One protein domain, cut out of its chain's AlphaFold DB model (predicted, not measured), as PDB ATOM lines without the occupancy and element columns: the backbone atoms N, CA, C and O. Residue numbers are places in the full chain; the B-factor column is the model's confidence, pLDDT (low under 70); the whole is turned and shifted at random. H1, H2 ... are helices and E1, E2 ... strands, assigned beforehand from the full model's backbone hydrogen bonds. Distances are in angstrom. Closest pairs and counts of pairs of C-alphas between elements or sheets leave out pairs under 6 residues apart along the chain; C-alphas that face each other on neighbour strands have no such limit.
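This is residues 104 to 150 and 250 to 347 of the 367 residues of the protein "HNH endonuclease" of Syntrophaceae bacterium (UniProt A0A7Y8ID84). A twisted sheet of four strands, E1, E3, E6 and E2, has two short helices, H1 and H2, packed on it, and two separate two-stranded hairpins, E4 with E5 and E7 with E8, lie out from it on opposite sides. A long loop, residues 274 to 290, joins the strands of the first hairpin far from the domain's middle. The printed part has 145 residues, with named elements in the order E1 H1 E2 H2 E3 E4 E5 E6 E7 E8; the class is mixed, helices and strands. The large sheet has the order E1, E3, E6, E2 and is mixed, while both hairpins are antiparallel. The whole is compact, with a radius of gyration of the C-alphas of 16.2 A and spans of 43 by 38 by 33 A.

E1, residues 104 to 110, is an edge strand and the antiparallel neighbour of E3, residues 250 to 258, with N 106 and O 255 3.0 A apart. E3 is antiparallel to E6, residues 307 to 316, with N 254 and O 310 2.8 A apart. E6 is parallel to the other edge strand, E2, residues 132 to 134, with N 309 and O 133 2.8 A apart. E1, H1, residues 113 to 120, and E2 form a split strand-helix-strand unit, two strands running the same way with E3 and E6 between them; its crossover is right-handed. H1 is on the sheet at a height over the sheet of 9.2 A. H2, residues 138 to 148, is on the sheet too, over E3 and E6, at a height of 9.6 A. H1 and H2 touch at a steep tilt of 46 degrees, opposite ways, closest at the C-alphas of Ala 120 and Lys 144, 5.8 A. In both helices every O i to N i+4 pair is within hydrogen-bond range. E4, residues 268 to 273, and E5, residues 291 to 296, form a hairpin, with N 271 and O 293 3.0 A apart. E7, residues 325 to 333, and E8, residues 339 to 346, form another, with N 330 and O 342 2.9 A apart. E8 and E1 are near each other.

E1 begins at C-alpha 104, (-2.358, -24.327, 29.125). E3 is 25.5 A long and E6 25.9 A. E7, 22.5 A long, bends by 67 degrees at residue 328. E8 ends at C-alpha 346, (9.851, -29.931, 41.509).

The C-alphas of Glu 289 and Gly 337 are the farthest apart, 47.5 A. Residues 151 to 249 are not printed, and C-alphas 150 and 250 are 14.4 A apart across the cut. The links H1 to E2 and E4 to E5 are long. The mean pLDDT of the printed part is 80.9; residues 272 to 293, 326 to 328 and 345 to 347 are under 70.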
ATOM      1  N   TYR A 104      -2.997 -23.483  28.126       85.44
ATOM      2  CA  TYR A 104      -2.358 -24.327  29.125       85.44
ATOM      3  C   TYR A 104      -0.842 -24.267  28.923       85.44
ATOM      4  O   TYR A 104      -0.330 -24.739  27.907       85.44
ATOM      5  N   CYS A 105      -0.143 -23.665  29.884       86.44
ATOM      6  CA  CYS A 105       1.292 -23.409  29.815       86.44
ATOM      7  C   CYS A 105       2.073 -24.303  30.780       86.44
ATOM      8  O   CYS A 105       1.695 -24.460  31.940       86.44
ATOM      9  N   ARG A 106       3.203 -24.849  30.321       85.88
ATOM     10  CA  ARG A 106       4.177 -25.554  31.168       85.88
ATOM     11  C   ARG A 106       5.594 -25.375  30.647       85.88
ATOM     12  O   ARG A 106       5.803 -25.289  29.439       85.88
ATOM     13  N   TYR A 107       6.563 -25.380  31.552       88.19
ATOM     14  CA  TYR A 107       7.972 -25.411  31.178       88.19
ATOM     15  C   TYR A 107       8.438 -26.850  30.967       88.19
ATOM     16  O   TYR A 107       8.138 -27.740  31.761       88.19
ATOM     17  N   LEU A 108       9.183 -27.070  29.890       90.75
ATOM     18  CA  LEU A 108       9.860 -28.319  29.579       90.75
ATOM     19  C   LEU A 108      11.363 -28.086  29.680       90.75
ATOM     20  O   LEU A 108      11.886 -27.169  29.047       90.75
ATOM     21  N   ILE A 109      12.053 -28.941  30.430       91.00
ATOM     22  CA  ILE A 109      13.515 -28.976  30.472       91.00
ATOM     23  C   ILE A 109      13.984 -30.231  29.745       91.00
ATOM     24  O   ILE A 109      13.738 -31.349  30.196       91.00
ATOM     25  N   CYS A 110      14.670 -30.048  28.622       92.38
ATOM     26  CA  CYS A 110      15.325 -31.129  27.903       92.38
ATOM     27  C   CYS A 110      16.804 -31.158  28.296       92.38
ATOM     28  O   CYS A 110      17.526 -30.180  28.098       92.38
ATOM     29  N   LYS A 111      17.237 -32.274  28.886       90.50
ATOM     30  CA  LYS A 111      18.618 -32.475  29.357       90.50
ATOM     31  C   LYS A 111      19.459 -33.329  28.416       90.50
ATOM     32  O   LYS A 111      20.663 -33.451  28.617       90.50
ATOM     33  N   ASP A 112      18.801 -33.953  27.449       90.62
ATOM     34  CA  ASP A 112      19.413 -34.877  26.515       90.62
ATOM     35  C   ASP A 112      19.890 -34.123  25.273       90.62
ATOM     36  O   ASP A 112      19.123 -33.404  24.632       90.62
ATOM     37  N   PHE A 113      21.172 -34.269  24.950       92.62
ATOM     38  CA  PHE A 113      21.786 -33.543  23.844       92.62
ATOM     39  C   PHE A 113      21.207 -33.945  22.481       92.62
ATOM     40  O   PHE A 113      21.033 -33.088  21.614       92.62
ATOM     41  N   GLU A 114      20.898 -35.225  22.283       91.44
ATOM     42  CA  GLU A 114      20.381 -35.725  21.010       91.44
ATOM     43  C   GLU A 114      18.971 -35.197  20.771       91.44
ATOM     44  O   GLU A 114      18.682 -34.676  19.695       91.44
ATOM     45  N   ILE A 115      18.121 -35.235  21.801       91.62
ATOM     46  CA  ILE A 115      16.768 -34.671  21.727       91.62
ATOM     47  C   ILE A 115      16.831 -33.154  21.494       91.62
ATOM     48  O   ILE A 115      16.039 -32.627  20.716       91.62
ATOM     49  N   LEU A 116      17.781 -32.436  22.107       94.88
ATOM     50  CA  LEU A 116      17.988 -31.013  21.809       94.88
ATOM     51  C   LEU A 116      18.351 -30.781  20.337       94.88
ATOM     52  O   LEU A 116      17.834 -29.840  19.734       94.88
ATOM     53  N   LYS A 117      19.202 -31.636  19.757       93.94
ATOM     54  CA  LYS A 117      19.576 -31.586  18.336       93.94
ATOM     55  C   LYS A 117      18.382 -31.874  17.431       93.94
ATOM     56  O   LYS A 117      18.137 -31.111  16.504       93.94
ATOM     57  N   GLU A 118      17.571 -32.876  17.762       93.31
ATOM     58  CA  GLU A 118      16.317 -33.157  17.056       93.31
ATOM     59  C   GLU A 118      15.357 -31.959  17.083       93.31
ATOM     60  O   GLU A 118      14.884 -31.534  16.028       93.31
ATOM     61  N   ILE A 119      15.118 -31.365  18.260       94.75
ATOM     62  CA  ILE A 119      14.254 -30.185  18.390       94.75
ATOM     63  C   ILE A 119      14.819 -29.022  17.566       94.75
ATOM     64  O   ILE A 119      14.067 -28.361  16.849       94.75
ATOM     65  N   ALA A 120      16.131 -28.778  17.628       94.31
ATOM     66  CA  ALA A 120      16.793 -27.735  16.849       94.31
ATOM     67  C   ALA A 120      16.626 -27.941  15.330       94.31
ATOM     68  O   ALA A 120      16.386 -26.972  14.607       94.31
ATOM     69  N   ASP A 121      16.638 -29.191  14.872       93.44
ATOM     70  CA  ASP A 121      16.390 -29.590  13.481       93.44
ATOM     71  C   ASP A 121      14.892 -29.706  13.132       93.44
ATOM     72  O   ASP A 121      14.528 -30.192  12.059       93.44
ATOM     73  N   ARG A 122      14.005 -29.206  14.006       93.50
ATOM     74  CA  ARG A 122      12.535 -29.215  13.866       93.50
ATOM     75  C   ARG A 122      11.909 -30.610  13.885       93.50
ATOM     76  O   ARG A 122      10.747 -30.765  13.508       93.50
ATOM     77  N   ASN A 123      12.638 -31.615  14.353       92.62
ATOM     78  CA  ASN A 123      12.076 -32.921  14.635       92.62
ATOM     79  C   ASN A 123      11.504 -32.948  16.060       92.62
ATOM     80  O   ASN A 123      12.228 -33.008  17.049       92.62
ATOM     81  N   LEU A 124      10.175 -32.906  16.155       91.19
ATOM     82  CA  LEU A 124       9.444 -32.911  17.425       91.19
ATOM     83  C   LEU A 124       8.827 -34.283  17.747       91.19
ATOM     84  O   LEU A 124       8.023 -34.384  18.671       91.19
ATOM     85  N   SER A 125       9.170 -35.348  17.010       85.38
ATOM     86  CA  SER A 125       8.521 -36.665  17.137       85.38
ATOM     87  C   SER A 125       8.697 -37.309  18.514       85.38
ATOM     88  O   SER A 125       7.838 -38.073  18.959       85.38
ATOM     89  N   ARG A 126       9.811 -36.997  19.187       84.19
ATOM     90  CA  ARG A 126      10.121 -37.432  20.553       84.19
ATOM     91  C   ARG A 126       9.548 -36.497  21.617       84.19
ATOM     92  O   ARG A 126       9.679 -36.799  22.794       84.19
ATOM     93  N   LEU A 127       8.899 -35.381  21.281       84.06
ATOM     94  CA  LEU A 127       8.184 -34.626  22.308       84.06
ATOM     95  C   LEU A 127       6.910 -35.391  22.702       84.06
ATOM     96  O   LEU A 127       6.120 -35.757  21.829       84.06
ATOM     97  N   PRO A 128       6.635 -35.595  24.005       78.44
ATOM     98  CA  PRO A 128       5.410 -36.242  24.477       78.44
ATOM     99  C   PRO A 128       4.209 -35.277  24.420       78.44
ATOM    100  O   PRO A 128       3.384 -35.211  25.332       78.44
ATOM    101  N   ILE A 129       4.136 -34.475  23.356       82.12
ATOM    102  CA  ILE A 129       3.125 -33.453  23.110       82.12
ATOM    103  C   ILE A 129       2.704 -33.580  21.652       82.12
ATOM    104  O   ILE A 129       3.537 -33.536  20.749       82.12
ATOM    105  N   ARG A 130       1.405 -33.768  21.435       77.38
ATOM    106  CA  ARG A 130       0.829 -33.875  20.094       77.38
ATOM    107  C   ARG A 130       0.598 -32.490  19.501       77.38
ATOM    108  O   ARG A 130       0.513 -31.513  20.242       77.38
ATOM    109  N   ASP A 131       0.507 -32.443  18.175       88.50
ATOM    110  CA  ASP A 131       0.117 -31.252  17.415       88.50
ATOM    111  C   ASP A 131       0.951 -30.021  17.797       88.50
ATOM    112  O   ASP A 131       0.444 -28.985  18.229       88.50
ATOM    113  N   THR A 132       2.271 -30.179  17.694       92.81
ATOM    114  CA  THR A 132       3.249 -29.174  18.105       92.81
ATOM    115  C   THR A 132       3.761 -28.346  16.935       92.81
ATOM    116  O   THR A 132       3.965 -28.845  15.829       92.81
ATOM    117  N   VAL A 133       4.037 -27.073  17.207       92.56
ATOM    118  CA  VAL A 133       4.849 -26.206  16.346       92.56
ATOM    119  C   VAL A 133       5.991 -25.611  17.137       92.56
ATOM    120  O   VAL A 133       5.810 -25.163  18.265       92.56
ATOM    121  N   LEU A 134       7.173 -25.596  16.532       93.94
ATOM    122  CA  LEU A 134       8.344 -24.948  17.100       93.94
ATOM    123  C   LEU A 134       8.374 -23.481  16.677       93.94
ATOM    124  O   LEU A 134       8.333 -23.168  15.485       93.94
ATOM    125  N   VAL A 135       8.477 -22.590  17.653       91.75
ATOM    126  CA  VAL A 135       8.704 -21.168  17.409       91.75
ATOM    127  C   VAL A 135      10.174 -20.933  17.071       91.75
ATOM    128  O   VAL A 135      11.067 -21.311  17.828       91.75
ATOM    129  N   GLU A 136      10.417 -20.236  15.962       89.50
ATOM    130  CA  GLU A 136      11.739 -19.711  15.617       89.50
ATOM    131  C   GLU A 136      11.963 -18.362  16.309       89.50
ATOM    132  O   GLU A 136      11.248 -17.393  16.054       89.50
ATOM    133  N   ASN A 137      12.959 -18.303  17.193       86.19
ATOM    134  CA  ASN A 137      13.373 -17.089  17.889       86.19
ATOM    135  C   ASN A 137      14.899 -17.061  18.094       86.19
ATOM    136  O   ASN A 137      15.613 -18.006  17.741       86.19
ATOM    137  N   ALA A 138      15.411 -15.971  18.672       85.62
ATOM    138  CA  ALA A 138      16.842 -15.805  18.931       85.62
ATOM    139  C   ALA A 138      17.414 -16.915  19.830       85.62
ATOM    140  O   ALA A 138      18.514 -17.401  19.577       85.62
ATOM    141  N   THR A 139      16.647 -17.371  20.825       88.75
ATOM    142  CA  THR A 139      17.038 -18.470  21.718       88.75
ATOM    143  C   THR A 139      17.254 -19.774  20.954       88.75
ATOM    144  O   THR A 139      18.250 -20.456  21.184       88.75
ATOM    145  N   LEU A 140      16.370 -20.110  20.008       92.38
ATOM    146  CA  LEU A 140      16.548 -21.276  19.143       92.38
ATOM    147  C   LEU A 140      17.772 -21.130  18.238       92.38
ATOM    148  O   LEU A 140      18.514 -22.090  18.050       92.38
ATOM    149  N   GLY A 141      17.988 -19.933  17.686       91.94
ATOM    150  CA  GLY A 141      19.166 -19.623  16.876       91.94
ATOM    151  C   GLY A 141      20.471 -19.812  17.653       91.94
ATOM    152  O   GLY A 141      21.401 -20.446  17.155       91.94
ATOM    153  N   PHE A 142      20.516 -19.335  18.898       91.06
ATOM    154  CA  PHE A 142      21.652 -19.537  19.794       91.06
ATOM    155  C   PHE A 142      21.847 -21.017  20.151       91.06
ATOM    156  O   PHE A 142      22.959 -21.531  20.039       91.06
ATOM    157  N   LEU A 143      20.772 -21.733  20.500       93.62
ATOM    158  CA  LEU A 143      20.833 -23.170  20.775       93.62
ATOM    159  C   LEU A 143      21.409 -23.939  19.576       93.62
ATOM    160  O   LEU A 143      22.334 -24.730  19.746       93.62
ATOM    161  N   LYS A 144      20.927 -23.657  18.355       94.94
ATOM    162  CA  LYS A 144      21.450 -24.227  17.100       94.94
ATOM    163  C   LYS A 144      22.947 -23.955  16.939       94.94
ATOM    164  O   LYS A 144      23.692 -24.866  16.593       94.94
ATOM    165  N   HIS A 145      23.394 -22.728  17.207       92.19
ATOM    166  CA  HIS A 145      24.812 -22.371  17.135       92.19
ATOM    167  C   HIS A 145      25.669 -23.222  18.087       92.19
ATOM    168  O   HIS A 145      26.661 -23.807  17.652       92.19
ATOM    169  N   VAL A 146      25.254 -23.361  19.353       92.31
ATOM    170  CA  VAL A 146      25.973 -24.172  20.352       92.31
ATOM    171  C   VAL A 146      25.974 -25.658  19.977       92.31
ATOM    172  O   VAL A 146      27.016 -26.307  20.042       92.31
ATOM    173  N   LEU A 147      24.830 -26.208  19.555       94.44
ATOM    174  CA  LEU A 147      24.713 -27.618  19.166       94.44
ATOM    175  C   LEU A 147      25.569 -27.949  17.933       94.44
ATOM    176  O   LEU A 147      26.207 -29.000  17.896       94.44
ATOM    177  N   ASN A 148      25.629 -27.040  16.957       93.12
ATOM    178  CA  ASN A 148      26.414 -27.209  15.732       93.12
ATOM    179  C   ASN A 148      27.927 -27.087  15.948       93.12
ATOM    180  O   ASN A 148      28.693 -27.494  15.077       93.12
ATOM    181  N   ALA A 149      28.376 -26.577  17.099       91.94
ATOM    182  CA  ALA A 149      29.791 -26.622  17.462       91.94
ATOM    183  C   ALA A 149      30.279 -28.065  17.702       91.94
ATOM    184  O   ALA A 149      31.476 -28.337  17.589       91.94
ATOM    185  N   HIS A 150      29.365 -28.988  18.033       93.81
ATOM    186  CA  HIS A 150      29.643 -30.400  18.273       93.81
ATOM    187  C   HIS A 150      29.281 -31.250  17.042       93.81
ATOM    188  O   HIS A 150      28.121 -31.339  16.628       93.81
ATOM    189  N   TRP A 250      21.429 -27.951  28.714       92.69
ATOM    190  CA  TRP A 250      19.981 -28.131  28.768       92.69
ATOM    191  C   TRP A 250      19.283 -27.077  27.906       92.69
ATOM    192  O   TRP A 250      19.776 -25.961  27.733       92.69
ATOM    193  N   GLY A 251      18.104 -27.418  27.397       93.38
ATOM    194  CA  GLY A 251      17.189 -26.478  26.754       93.38
ATOM    195  C   GLY A 251      15.920 -26.330  27.578       93.38
ATOM    196  O   GLY A 251      15.331 -27.330  27.996       93.38
ATOM    197  N   ALA A 252      15.500 -25.088  27.801       92.88
ATOM    198  CA  ALA A 252      14.231 -24.768  28.434       92.88
ATOM    199  C   ALA A 252      13.242 -24.266  27.380       92.88
ATOM    200  O   ALA A 252      13.554 -23.365  26.595       92.88
ATOM    201  N   PHE A 253      12.037 -24.825  27.395       93.81
ATOM    202  CA  PHE A 253      10.971 -24.500  26.457       93.81
ATOM    203  C   PHE A 253       9.682 -24.197  27.217       93.81
ATOM    204  O   PHE A 253       9.337 -24.907  28.158       93.81
ATOM    205  N   LEU A 254       8.945 -23.179  26.794       92.62
ATOM    206  CA  LEU A 254       7.555 -22.978  27.181       92.62
ATOM    207  C   LEU A 254       6.675 -23.733  26.184       92.62
ATOM    208  O   LEU A 254       6.700 -23.450  24.989       92.62
ATOM    209  N   ALA A 255       5.905 -24.700  26.670       92.75
ATOM    210  CA  ALA A 255       4.846 -25.337  25.905       92.75
ATOM    211  C   ALA A 255       3.526 -24.630  26.218       92.75
ATOM    212  O   ALA A 255       3.053 -24.715  27.352       92.75
ATOM    213  N   ALA A 256       2.952 -23.948  25.227       92.31
ATOM    214  CA  ALA A 256       1.685 -23.229  25.330       92.31
ATOM    215  C   ALA A 256       0.636 -23.895  24.431       92.31
ATOM    216  O   ALA A 256       0.675 -23.771  23.206       92.31
ATOM    217  N   THR A 257      -0.286 -24.639  25.040       92.38
ATOM    218  CA  THR A 257      -1.372 -25.333  24.339       92.38
ATOM    219  C   THR A 257      -2.599 -24.436  24.261       92.38
ATOM    220  O   THR A 257      -3.099 -24.010  25.303       92.38
ATOM    221  N   ASN A 258      -3.114 -24.175  23.057       92.81
ATOM    222  CA  ASN A 258      -4.388 -23.476  22.887       92.81
ATOM    223  C   ASN A 258      -5.527 -24.341  23.456       92.81
ATOM    224  O   ASN A 258      -5.777 -25.442  22.968       92.81
ATOM    225  N   ILE A 259      -6.215 -23.842  24.484       90.25
ATOM    226  CA  ILE A 259      -7.351 -24.528  25.130       90.25
ATOM    227  C   ILE A 259      -8.705 -23.907  24.770       90.25
ATOM    228  O   ILE A 259      -9.729 -24.313  25.321       90.25
ATOM    229  N   MET A 260      -8.708 -22.933  23.864       89.69
ATOM    230  CA  MET A 260      -9.910 -22.300  23.345       89.69
ATOM    231  C   MET A 260     -10.525 -23.141  22.229       89.69
ATOM    232  O   MET A 260      -9.848 -23.906  21.548       89.69
ATOM    233  N   GLU A 261     -11.824 -22.952  21.999       89.25
ATOM    234  CA  GLU A 261     -12.551 -23.592  20.893       89.25
ATOM    235  C   GLU A 261     -12.268 -22.930  19.532       89.25
ATOM    236  O   GLU A 261     -12.673 -23.447  18.491       89.25
ATOM    237  N   ALA A 262     -11.552 -21.803  19.525       93.00
ATOM    238  CA  ALA A 262     -11.174 -21.057  18.332       93.00
ATOM    239  C   ALA A 262      -9.644 -20.951  18.193       93.00
ATOM    240  O   ALA A 262      -8.928 -20.996  19.200       93.00
ATOM    241  N   PRO A 263      -9.120 -20.790  16.962       93.62
ATOM    242  CA  PRO A 263      -7.715 -20.477  16.761       93.62
ATOM    243  C   PRO A 263      -7.322 -19.164  17.443       93.62
ATOM    244  O   PRO A 263      -8.073 -18.191  17.397       93.62
ATOM    245  N   ILE A 264      -6.129 -19.132  18.031       92.25
ATOM    246  CA  ILE A 264      -5.577 -17.951  18.705       92.25
ATOM    247  C   ILE A 264      -4.168 -17.668  18.189       92.25
ATOM    248  O   ILE A 264      -3.416 -18.592  17.881       92.25
ATOM    249  N   VAL A 265      -3.805 -16.396  18.078       90.50
ATOM    250  CA  VAL A 265      -2.462 -15.971  17.668       90.50
ATOM    251  C   VAL A 265      -1.699 -15.523  18.908       90.50
ATOM    252  O   VAL A 265      -2.243 -14.792  19.732       90.50
ATOM    253  N   ILE A 266      -0.441 -15.951  19.034       87.50
ATOM    254  CA  ILE A 266       0.484 -15.392  20.023       87.50
ATOM    255  C   ILE A 266       1.368 -14.386  19.286       87.50
ATOM    256  O   ILE A 266       2.192 -14.778  18.463       87.50
ATOM    257  N   GLU A 267       1.168 -13.095  19.539       86.62
ATOM    258  CA  GLU A 267       1.932 -12.030  18.872       86.62
ATOM    259  C   GLU A 267       3.273 -11.761  19.554       86.62
ATOM    260  O   GLU A 267       4.275 -11.479  18.895       86.62
ATOM    261  N   SER A 268       3.301 -11.861  20.878       86.38
ATOM    262  CA  SER A 268       4.502 -11.675  21.672       86.38
ATOM    263  C   SER A 268       4.426 -12.416  23.000       86.38
ATOM    264  O   SER A 268       3.364 -12.849  23.450       86.38
ATOM    265  N   LEU A 269       5.596 -12.602  23.602       84.62
ATOM    266  CA  LEU A 269       5.751 -12.960  25.001       84.62
ATOM    267  C   LEU A 269       6.408 -11.798  25.719       84.62
ATOM    268  O   LEU A 269       7.494 -11.367  25.337       84.62
ATOM    269  N   GLU A 270       5.766 -11.338  26.777       82.00
ATOM    270  CA  GLU A 270       6.335 -10.363  27.690       82.00
ATOM    271  C   GLU A 270       6.909 -11.114  28.886       82.00
ATOM    272  O   GLU A 270       6.264 -11.980  29.486       82.00
ATOM    273  N   GLY A 271       8.165 -10.826  29.199       72.50
ATOM    274  CA  GLY A 271       8.870 -11.482  30.281       72.50
ATOM    275  C   GLY A 271       9.901 -10.565  30.902       72.50
ATOM    276  O   GLY A 271      10.463  -9.680  30.257       72.50
ATOM    277  N   PHE A 272      10.180 -10.815  32.174       65.31
ATOM    278  CA  PHE A 272      11.228 -10.123  32.901       65.31
ATOM    279  C   PHE A 272      12.492 -10.968  32.849       65.31
ATOM    280  O   PHE A 272      12.523 -12.086  33.371       65.31
ATOM    281  N   THR A 273      13.547 -10.433  32.246       60.62
ATOM    282  CA  THR A 273      14.883 -10.995  32.409       60.62
ATOM    283  C   THR A 273      15.542 -10.294  33.579       60.62
ATOM    284  O   THR A 273      15.671  -9.072  33.598       60.62
ATOM    285  N   SER A 274      15.957 -11.074  34.567       55.56
ATOM    286  CA  SER A 274      16.780 -10.574  35.655       55.56
ATOM    287  C   SER A 274      18.185 -11.123  35.474       55.56
ATOM    288  O   SER A 274      18.356 -12.338  35.360       55.56
ATOM    289  N   GLY A 275      19.200 -10.256  35.487       52.19
ATOM    290  CA  GLY A 275      20.589 -10.698  35.637       52.19
ATOM    291  C   GLY A 275      20.920 -11.178  37.044       52.19
ATOM    292  O   GLY A 275      22.092 -11.404  37.344       52.19
ATOM    293  N   MET A 276      19.918 -11.337  37.919       48.44
ATOM    294  CA  MET A 276      20.112 -11.970  39.211       48.44
ATOM    295  C   MET A 276      20.787 -13.323  39.019       48.44
ATOM    296  O   MET A 276      20.293 -14.220  38.337       48.44
ATOM    297  N   LYS A 277      21.930 -13.460  39.681       50.50
ATOM    298  CA  LYS A 277      22.604 -14.729  39.886       50.50
ATOM    299  C   LYS A 277      21.647 -15.639  40.664       50.50
ATOM    300  O   LYS A 277      21.524 -15.515  41.883       50.50
ATOM    301  N   LEU A 278      20.935 -16.528  39.967       50.28
ATOM    302  CA  LEU A 278      20.088 -17.540  40.598       50.28
ATOM    303  C   LEU A 278      21.012 -18.678  41.056       50.28
ATOM    304  O   LEU A 278      21.203 -19.691  40.384       50.28
ATOM    305  N   GLY A 279      21.704 -18.402  42.163       57.12
ATOM    306  CA  GLY A 279      22.783 -19.214  42.715       57.12
ATOM    307  C   GLY A 279      23.975 -19.426  41.786       57.12
ATOM    308  O   GLY A 279      24.818 -18.544  41.696       57.12
ATOM    309  N   ASN A 280      24.110 -20.587  41.138       50.19
ATOM    310  CA  ASN A 280      25.228 -20.844  40.206       50.19
ATOM    311  C   ASN A 280      24.890 -20.539  38.741       50.19
ATOM    312  O   ASN A 280      25.779 -20.567  37.891       50.19
ATOM    313  N   LEU A 281      23.624 -20.258  38.436       53.75
ATOM    314  CA  LEU A 281      23.202 -19.862  37.100       53.75
ATOM    315  C   LEU A 281      23.319 -18.341  36.984       53.75
ATOM    316  O   LEU A 281      22.769 -17.594  37.795       53.75
ATOM    317  N   ARG A 282      24.054 -17.884  35.973       55.66
ATOM    318  CA  ARG A 282      24.187 -16.470  35.614       55.66
ATOM    319  C   ARG A 282      23.842 -16.293  34.144       55.66
ATOM    320  O   ARG A 282      24.121 -17.186  33.345       55.66
ATOM    321  N   SER A 283      23.257 -15.150  33.795       55.69
ATOM    322  CA  SER A 283      23.174 -14.766  32.389       55.69
ATOM    323  C   SER A 283      24.587 -14.588  31.829       55.69
ATOM    324  O   SER A 283      25.473 -14.090  32.524       55.69
ATOM    325  N   PHE A 284      24.797 -14.979  30.571       52.56
ATOM    326  CA  PHE A 284      26.025 -14.638  29.846       52.56
ATOM    327  C   PHE A 284      26.119 -13.139  29.564       52.56
ATOM    328  O   PHE A 284      27.214 -12.595  29.459       52.56
ATOM    329  N   THR A 285      24.972 -12.465  29.465       49.03
ATOM    330  CA  THR A 285      24.906 -11.013  29.345       49.03
ATOM    331  C   THR A 285      24.887 -10.408  30.743       49.03
ATOM    332  O   THR A 285      23.963 -10.629  31.525       49.03
ATOM    333  N   SER A 286      25.929  -9.650  31.076       43.19
ATOM    334  CA  SER A 286      26.045  -8.906  32.328       43.19
ATOM    335  C   SER A 286      25.089  -7.708  32.330       43.19
ATOM    336  O   SER A 286      25.509  -6.572  32.130       43.19
ATOM    337  N   SER A 287      23.791  -7.940  32.495       46.16
ATOM    338  CA  SER A 287      22.842  -6.866  32.785       46.16
ATOM    339  C   SER A 287      22.306  -7.069  34.195       46.16
ATOM    340  O   SER A 287      21.433  -7.900  34.407       46.16
ATOM    341  N   GLU A 288      22.835  -6.325  35.166       46.41
ATOM    342  CA  GLU A 288      22.346  -6.331  36.558       46.41
ATOM    343  C   GLU A 288      20.920  -5.761  36.689       46.41
ATOM    344  O   GLU A 288      20.295  -5.860  37.744       46.41
ATOM    345  N   GLU A 289      20.380  -5.194  35.611       50.31
ATOM    346  CA  GLU A 289      19.064  -4.576  35.580       50.31
ATOM    347  C   GLU A 289      17.967  -5.587  35.229       50.31
ATOM    348  O   GLU A 289      18.101  -6.417  34.325       50.31
ATOM    349  N   PHE A 290      16.851  -5.496  35.953       52.16
ATOM    350  CA  PHE A 290      15.583  -6.067  35.518       52.16
ATOM    351  C   PHE A 290      15.161  -5.341  34.243       52.16
ATOM    352  O   PHE A 290      14.723  -4.194  34.304       52.16
ATOM    353  N   SER A 291      15.284  -6.006  33.098       56.78
ATOM    354  CA  SER A 291      14.738  -5.495  31.848       56.78
ATOM    355  C   SER A 291      13.471  -6.260  31.508       56.78
ATOM    356  O   SER A 291      13.476  -7.487  31.366       56.78
ATOM    357  N   GLU A 292      12.378  -5.521  31.381       56.91
ATOM    358  CA  GLU A 292      11.205  -6.010  30.676       56.91
ATOM    359  C   GLU A 292      11.600  -6.246  29.217       56.91
ATOM    360  O   GLU A 292      12.243  -5.412  28.575       56.91
ATOM    361  N   SER A 293      11.285  -7.435  28.722       67.50
ATOM    362  CA  SER A 293      11.609  -7.849  27.369       67.50
ATOM    363  C   SER A 293      10.342  -8.338  26.689       67.50
ATOM    364  O   SER A 293       9.655  -9.224  27.196       67.50
ATOM    365  N   GLU A 294      10.036  -7.742  25.540       77.62
ATOM    366  CA  GLU A 294       9.002  -8.237  24.640       77.62
ATOM    367  C   GLU A 294       9.675  -9.079  23.551       77.62
ATOM    368  O   GLU A 294      10.510  -8.599  22.778       77.62
ATOM    369  N   TRP A 295       9.306 -10.352  23.470       78.62
ATOM    370  CA  TRP A 295       9.723 -11.249  22.402       78.62
ATOM    371  C   TRP A 295       8.595 -11.386  21.397       78.62
ATOM    372  O   TRP A 295       7.637 -12.123  21.619       78.62
ATOM    373  N   ARG A 296       8.724 -10.690  20.268       81.62
ATOM    374  CA  ARG A 296       7.800 -10.831  19.140       81.62
ATOM    375  C   ARG A 296       7.870 -12.250  18.585       81.62
ATOM    376  O   ARG A 296       8.951 -12.766  18.296       81.62
ATOM    377  N   LEU A 297       6.707 -12.864  18.431       81.00
ATOM    378  CA  LEU A 297       6.546 -14.202  17.895       81.00
ATOM    379  C   LEU A 297       6.004 -14.138  16.464       81.00
ATOM    380  O   LEU A 297       5.351 -13.162  16.086       81.00
ATOM    381  N   PRO A 298       6.261 -15.166  15.637       77.00
ATOM    382  CA  PRO A 298       5.570 -15.297  14.365       77.00
ATOM    383  C   PRO A 298       4.064 -15.336  14.639       77.00
ATOM    384  O   PRO A 298       3.612 -16.212  15.375       77.00
ATOM    385  N   ALA A 299       3.302 -14.408  14.053       78.19
ATOM    386  CA  ALA A 299       1.853 -14.266  14.234       78.19
ATOM    387  C   ALA A 299       1.055 -15.389  13.532       78.19
ATOM    388  O   ALA A 299       0.149 -15.148  12.734       78.19
ATOM    389  N   SER A 300       1.431 -16.637  13.798       81.69
ATOM    390  CA  SER A 300       0.816 -17.839  13.253       81.69
ATOM    391  C   SER A 300      -0.318 -18.298  14.173       81.69
ATOM    392  O   SER A 300      -0.092 -18.463  15.374       81.69
ATOM    393  N   PRO A 301      -1.532 -18.537  13.644       89.44
ATOM    394  CA  PRO A 301      -2.646 -19.010  14.452       89.44
ATOM    395  C   PRO A 301      -2.417 -20.451  14.921       89.44
ATOM    396  O   PRO A 301      -2.095 -21.337  14.130       89.44
ATOM    397  N   LEU A 302      -2.633 -20.684  16.212       93.25
ATOM    398  CA  LEU A 302      -2.654 -21.998  16.843       93.25
ATOM    399  C   LEU A 302      -4.090 -22.503  16.886       93.25
ATOM    400  O   LEU A 302      -4.936 -21.910  17.554       93.25
ATOM    401  N   SER A 303      -4.368 -23.609  16.202       94.56
ATOM    402  CA  SER A 303      -5.672 -24.277  16.267       94.56
ATOM    403  C   SER A 303      -5.990 -24.776  17.687       94.56
ATOM    404  O   SER A 303      -5.066 -24.998  18.473       94.56
ATOM    405  N   PRO A 304      -7.271 -24.993  18.036       93.75
ATOM    406  CA  PRO A 304      -7.654 -25.645  19.290       93.75
ATOM    407  C   PRO A 304      -6.868 -26.941  19.540       93.75
ATOM    408  O   PRO A 304      -6.767 -27.788  18.653       93.75
ATOM    409  N   GLY A 305      -6.292 -27.091  20.735       89.31
ATOM    410  CA  GLY A 305      -5.474 -28.243  21.138       89.31
ATOM    411  C   GLY A 305      -4.021 -28.227  20.645       89.31
ATOM    412  O   GLY A 305      -3.201 -28.998  21.142       89.31
ATOM    413  N   MET A 306      -3.676 -27.337  19.715       93.75
ATOM    414  CA  MET A 306      -2.322 -27.209  19.182       93.75
ATOM    415  C   MET A 306      -1.384 -26.584  20.217       93.75
ATOM    416  O   MET A 306      -1.784 -25.697  20.976       93.75
ATOM    417  N   THR A 307      -0.126 -27.024  20.244       93.25
ATOM    418  CA  THR A 307       0.869 -26.542  21.210       93.25
ATOM    419  C   THR A 307       2.022 -25.814  20.532       93.25
ATOM    420  O   THR A 307       2.747 -26.395  19.727       93.25
ATOM    421  N   ALA A 308       2.254 -24.560  20.912       93.94
ATOM    422  CA  ALA A 308       3.496 -23.871  20.592       93.94
ATOM    423  C   ALA A 308       4.600 -24.305  21.560       93.94
ATOM    424  O   ALA A 308       4.443 -24.211  22.776       93.94
ATOM    425  N   ILE A 309       5.719 -24.769  21.013       94.50
ATOM    426  CA  ILE A 309       6.965 -25.024  21.729       94.50
ATOM    427  C   ILE A 309       7.860 -23.814  21.507       94.50
ATOM    428  O   ILE A 309       8.305 -23.552  20.390       94.50
ATOM    429  N   ILE A 310       8.098 -23.064  22.573       93.44
ATOM    430  CA  ILE A 310       8.779 -21.777  22.526       93.44
ATOM    431  C   ILE A 310      10.101 -21.902  23.281       93.44
ATOM    432  O   ILE A 310      10.080 -22.051  24.502       93.44
ATOM    433  N   PRO A 311      11.260 -21.860  22.607       93.12
ATOM    434  CA  PRO A 311      12.554 -21.888  23.284       93.12
ATOM    435  C   PRO A 311      12.730 -20.633  24.147       93.12
ATOM    436  O   PRO A 311      12.692 -19.520  23.626       93.12
ATOM    437  N   VAL A 312      12.920 -20.800  25.458       89.75
ATOM    438  CA  VAL A 312      13.031 -19.678  26.413       89.75
ATOM    439  C   VAL A 312      14.433 -19.524  26.992       89.75
ATOM    440  O   VAL A 312      14.833 -18.404  27.287       89.75
ATOM    441  N   ALA A 313      15.213 -20.607  27.102       87.94
ATOM    442  CA  ALA A 313      16.619 -20.514  27.490       87.94
ATOM    443  C   ALA A 313      17.472 -21.674  26.958       87.94
ATOM    444  O   ALA A 313      17.007 -22.807  26.824       87.94
ATOM    445  N   THR A 314      18.754 -21.381  26.731       89.31
ATOM    446  CA  THR A 314      19.829 -22.377  26.617       89.31
ATOM    447  C   THR A 314      20.641 -22.324  27.904       89.31
ATOM    448  O   THR A 314      21.126 -21.258  28.277       89.31
ATOM    449  N   VAL A 315      20.759 -23.447  28.609       86.81
ATOM    450  CA  VAL A 315      21.252 -23.483  29.991       86.81
ATOM    451  C   VAL A 315      22.510 -24.341  30.076       86.81
ATOM    452  O   VAL A 315      22.484 -25.525  29.747       86.81
ATOM    453  N   LEU A 316      23.607 -23.763  30.573       85.19
ATOM    454  CA  LEU A 316      24.747 -24.545  31.054       85.19
ATOM    455  C   LEU A 316      24.460 -25.008  32.480       85.19
ATOM    456  O   LEU A 316      24.541 -24.229  33.431       85.19
ATOM    457  N   ALA A 317      24.091 -26.274  32.626       83.62
ATOM    458  CA  ALA A 317      23.599 -26.800  33.890       83.62
ATOM    459  C   ALA A 317      24.726 -27.033  34.916       83.62
ATOM    460  O   ALA A 317      25.910 -27.059  34.566       83.62
ATOM    461  N   PRO A 318      24.415 -27.222  36.204       80.75
ATOM    462  CA  PRO A 318      25.432 -27.558  37.195       80.75
ATOM    463  C   PRO A 318      26.235 -28.829  36.845       80.75
ATOM    464  O   PRO A 318      25.715 -29.775  36.266       80.75
ATOM    465  N   LEU A 319      27.525 -28.854  37.212       81.62
ATOM    466  CA  LEU A 319      28.412 -30.030  37.066       81.62
ATOM    467  C   LEU A 319      28.149 -31.115  38.126       81.62
ATOM    468  O   LEU A 319      28.693 -32.218  38.057       81.62
ATOM    469  N   HIS A 320      27.348 -30.799  39.140       75.06
ATOM    470  CA  HIS A 320      26.884 -31.757  40.132       75.06
ATOM    471  C   HIS A 320      25.502 -32.284  39.752       75.06
ATOM    472  O   HIS A 320      24.770 -31.671  38.980       75.06
ATOM    473  N   HIS A 321      25.155 -33.435  40.317       75.00
ATOM    474  CA  HIS A 321      23.800 -33.951  40.227       75.00
ATOM    475  C   HIS A 321      22.852 -32.976  40.927       75.00
ATOM    476  O   HIS A 321      23.053 -32.700  42.108       75.00
ATOM    477  N   VAL A 322      21.836 -32.482  40.220       74.12
ATOM    478  CA  VAL A 322      20.745 -31.697  40.809       74.12
ATOM    479  C   VAL A 322      19.684 -32.691  41.287       74.12
ATOM    480  O   VAL A 322      19.109 -33.387  40.450       74.12
ATOM    481  N   PRO A 323      19.462 -32.847  42.607       70.06
ATOM    482  CA  PRO A 323      18.380 -33.674  43.126       70.06
ATOM    483  C   PRO A 323      17.035 -33.268  42.529       70.06
ATOM    484  O   PRO A 323      16.689 -32.090  42.497       70.06
ATOM    485  N   GLU A 324      16.271 -34.258  42.083       72.88
ATOM    486  CA  GLU A 324      14.950 -34.047  41.506       72.88
ATOM    487  C   GLU A 324      13.926 -34.892  42.241       72.88
ATOM    488  O   GLU A 324      14.062 -36.114  42.349       72.88
ATOM    489  N   HIS A 325      12.871 -34.233  42.708       71.12
ATOM    490  CA  HIS A 325      11.686 -34.903  43.209       71.12
ATOM    491  C   HIS A 325      10.669 -34.967  42.076       71.12
ATOM    492  O   HIS A 325       9.999 -33.984  41.760       71.12
ATOM    493  N   ALA A 326      10.607 -36.128  41.417       67.38
ATOM    494  CA  ALA A 326       9.596 -36.389  40.407       67.38
ATOM    495  C   ALA A 326       8.247 -36.651  41.091       67.38
ATOM    496  O   ALA A 326       8.085 -37.648  41.792       67.38
ATOM    497  N   GLU A 327       7.286 -35.759  40.869       65.94
ATOM    498  CA  GLU A 327       5.888 -35.941  41.266       65.94
ATOM    499  C   GLU A 327       5.188 -36.951  40.355       65.94
ATOM    500  O   GLU A 327       4.331 -37.712  40.794       65.94
ATOM    501  N   PHE A 328       5.584 -36.980  39.082       65.88
ATOM    502  CA  PHE A 328       5.079 -37.914  38.085       65.88
ATOM    503  C   PHE A 328       6.210 -38.342  37.158       65.88
ATOM    504  O   PHE A 328       7.040 -37.521  36.770       65.88
ATOM    505  N   THR A 329       6.225 -39.615  36.773       70.31
ATOM    506  CA  THR A 329       7.109 -40.141  35.729       70.31
ATOM    507  C   THR A 329       6.283 -40.991  34.776       70.31
ATOM    508  O   THR A 329       5.600 -41.916  35.209       70.31
ATOM    509  N   SER A 330       6.372 -40.704  33.483       72.88
ATOM    510  CA  SER A 330       5.952 -41.621  32.431       72.88
ATOM    511  C   SER A 330       7.156 -42.055  31.611       72.88
ATOM    512  O   SER A 330       8.092 -41.285  31.397       72.88
ATOM    513  N   SER A 331       7.121 -43.295  31.141       79.56
ATOM    514  CA  SER A 331       8.115 -43.848  30.234       79.56
ATOM    515  C   SER A 331       7.454 -44.296  28.934       79.56
ATOM    516  O   SER A 331       6.287 -44.696  28.910       79.56
ATOM    517  N   ARG A 332       8.198 -44.196  27.837       77.81
ATOM    518  CA  ARG A 332       7.797 -44.686  26.522       77.81
ATOM    519  C   ARG A 332       8.974 -45.399  25.875       77.81
ATOM    520  O   ARG A 332      10.038 -44.800  25.738       77.81
ATOM    521  N   ASP A 333       8.739 -46.625  25.428       82.19
ATOM    522  CA  ASP A 333       9.692 -47.347  24.591       82.19
ATOM    523  C   ASP A 333       9.765 -46.684  23.212       82.19
ATOM    524  O   ASP A 333       8.746 -46.382  22.577       82.19
ATOM    525  N   LEU A 334      10.986 -46.415  22.776       74.69
ATOM    526  CA  LEU A 334      11.303 -45.914  21.451       74.69
ATOM    527  C   LEU A 334      11.616 -47.094  20.523       74.69
ATOM    528  O   LEU A 334      12.058 -48.157  20.960       74.69
ATOM    529  N   ASP A 335      11.433 -46.895  19.218       72.50
ATOM    530  CA  ASP A 335      11.630 -47.952  18.210       72.50
ATOM    531  C   ASP A 335      13.086 -48.461  18.138       72.50
ATOM    532  O   ASP A 335      13.352 -49.531  17.592       72.50
ATOM    533  N   ASN A 336      14.036 -47.711  18.705       72.69
ATOM    534  CA  ASN A 336      15.450 -48.074  18.823       72.69
ATOM    535  C   ASN A 336      15.773 -48.895  20.092       72.69
ATOM    536  O   ASN A 336      16.939 -49.213  20.320       72.69
ATOM    537  N   GLY A 337      14.769 -49.244  20.905       76.81
ATOM    538  CA  GLY A 337      14.935 -49.989  22.155       76.81
ATOM    539  C   GLY A 337      15.332 -49.132  23.362       76.81
ATOM    540  O   GLY A 337      15.548 -49.678  24.443       76.81
ATOM    541  N   GLU A 338      15.428 -47.812  23.202       79.69
ATOM    542  CA  GLU A 338      15.643 -46.886  24.312       79.69
ATOM    543  C   GLU A 338      14.329 -46.533  25.011       79.69
ATOM    544  O   GLU A 338      13.245 -46.617  24.433       79.69
ATOM    545  N   ILE A 339      14.433 -46.076  26.258       80.56
ATOM    546  CA  ILE A 339      13.290 -45.602  27.035       80.56
ATOM    547  C   ILE A 339      13.381 -44.086  27.142       80.56
ATOM    548  O   ILE A 339      14.332 -43.540  27.701       80.56
ATOM    549  N   GLN A 340      12.360 -43.398  26.643       80.56
ATOM    550  CA  GLN A 340      12.172 -41.986  26.928       80.56
ATOM    551  C   GLN A 340      11.410 -41.820  28.237       80.56
ATOM    552  O   GLN A 340      10.288 -42.308  28.365       80.56
ATOM    553  N   GLU A 341      11.974 -41.058  29.170       82.56
ATOM    554  CA  GLU A 341      11.298 -40.669  30.406       82.56
ATOM    555  C   GLU A 341      10.818 -39.216  30.341       82.56
ATOM    556  O   GLU A 341      11.566 -38.303  29.990       82.56
ATOM    557  N   PHE A 342       9.570 -38.990  30.739       79.69
ATOM    558  CA  PHE A 342       9.012 -37.668  30.973       79.69
ATOM    559  C   PHE A 342       8.656 -37.536  32.449       79.69
ATOM    560  O   PHE A 342       7.877 -38.326  32.983       79.69
ATOM    561  N   LYS A 343       9.237 -36.536  33.113       77.56
ATOM    562  CA  LYS A 343       9.079 -36.330  34.552       77.56
ATOM    563  C   LYS A 343       8.480 -34.959  34.821       77.56
ATOM    564  O   LYS A 343       8.972 -33.959  34.305       77.56
ATOM    565  N   HIS A 344       7.446 -34.917  35.653       74.56
ATOM    566  CA  HIS A 344       7.042 -33.682  36.309       74.56
ATOM    567  C   HIS A 344       7.879 -33.569  37.576       74.56
ATOM    568  O   HIS A 344       7.742 -34.397  38.474       74.56
ATOM    569  N   VAL A 345       8.797 -32.609  37.603       68.81
ATOM    570  CA  VAL A 345       9.761 -32.448  38.691       68.81
ATOM    571  C   VAL A 345       9.566 -31.113  39.388       68.81
ATOM    572  O   VAL A 345       9.377 -30.086  38.733       68.81
ATOM    573  N   GLN A 346       9.668 -31.133  40.712       65.00
ATOM    574  CA  GLN A 346       9.851 -29.931  41.509       65.00
ATOM    575  C   GLN A 346      11.339 -29.787  41.839       65.00
ATOM    576  O   GLN A 346      11.972 -30.723  42.332       65.00
ATOM    577  N   PHE A 347      11.893 -28.608  41.557       63.53
ATOM    578  CA  PHE A 347      13.247 -28.252  41.965       63.53
ATOM    579  C   PHE A 347      13.189 -27.433  43.252       63.53
ATOM    580  O   PHE A 347      12.471 -26.434  43.325       63.53
TER     581      PHE A 347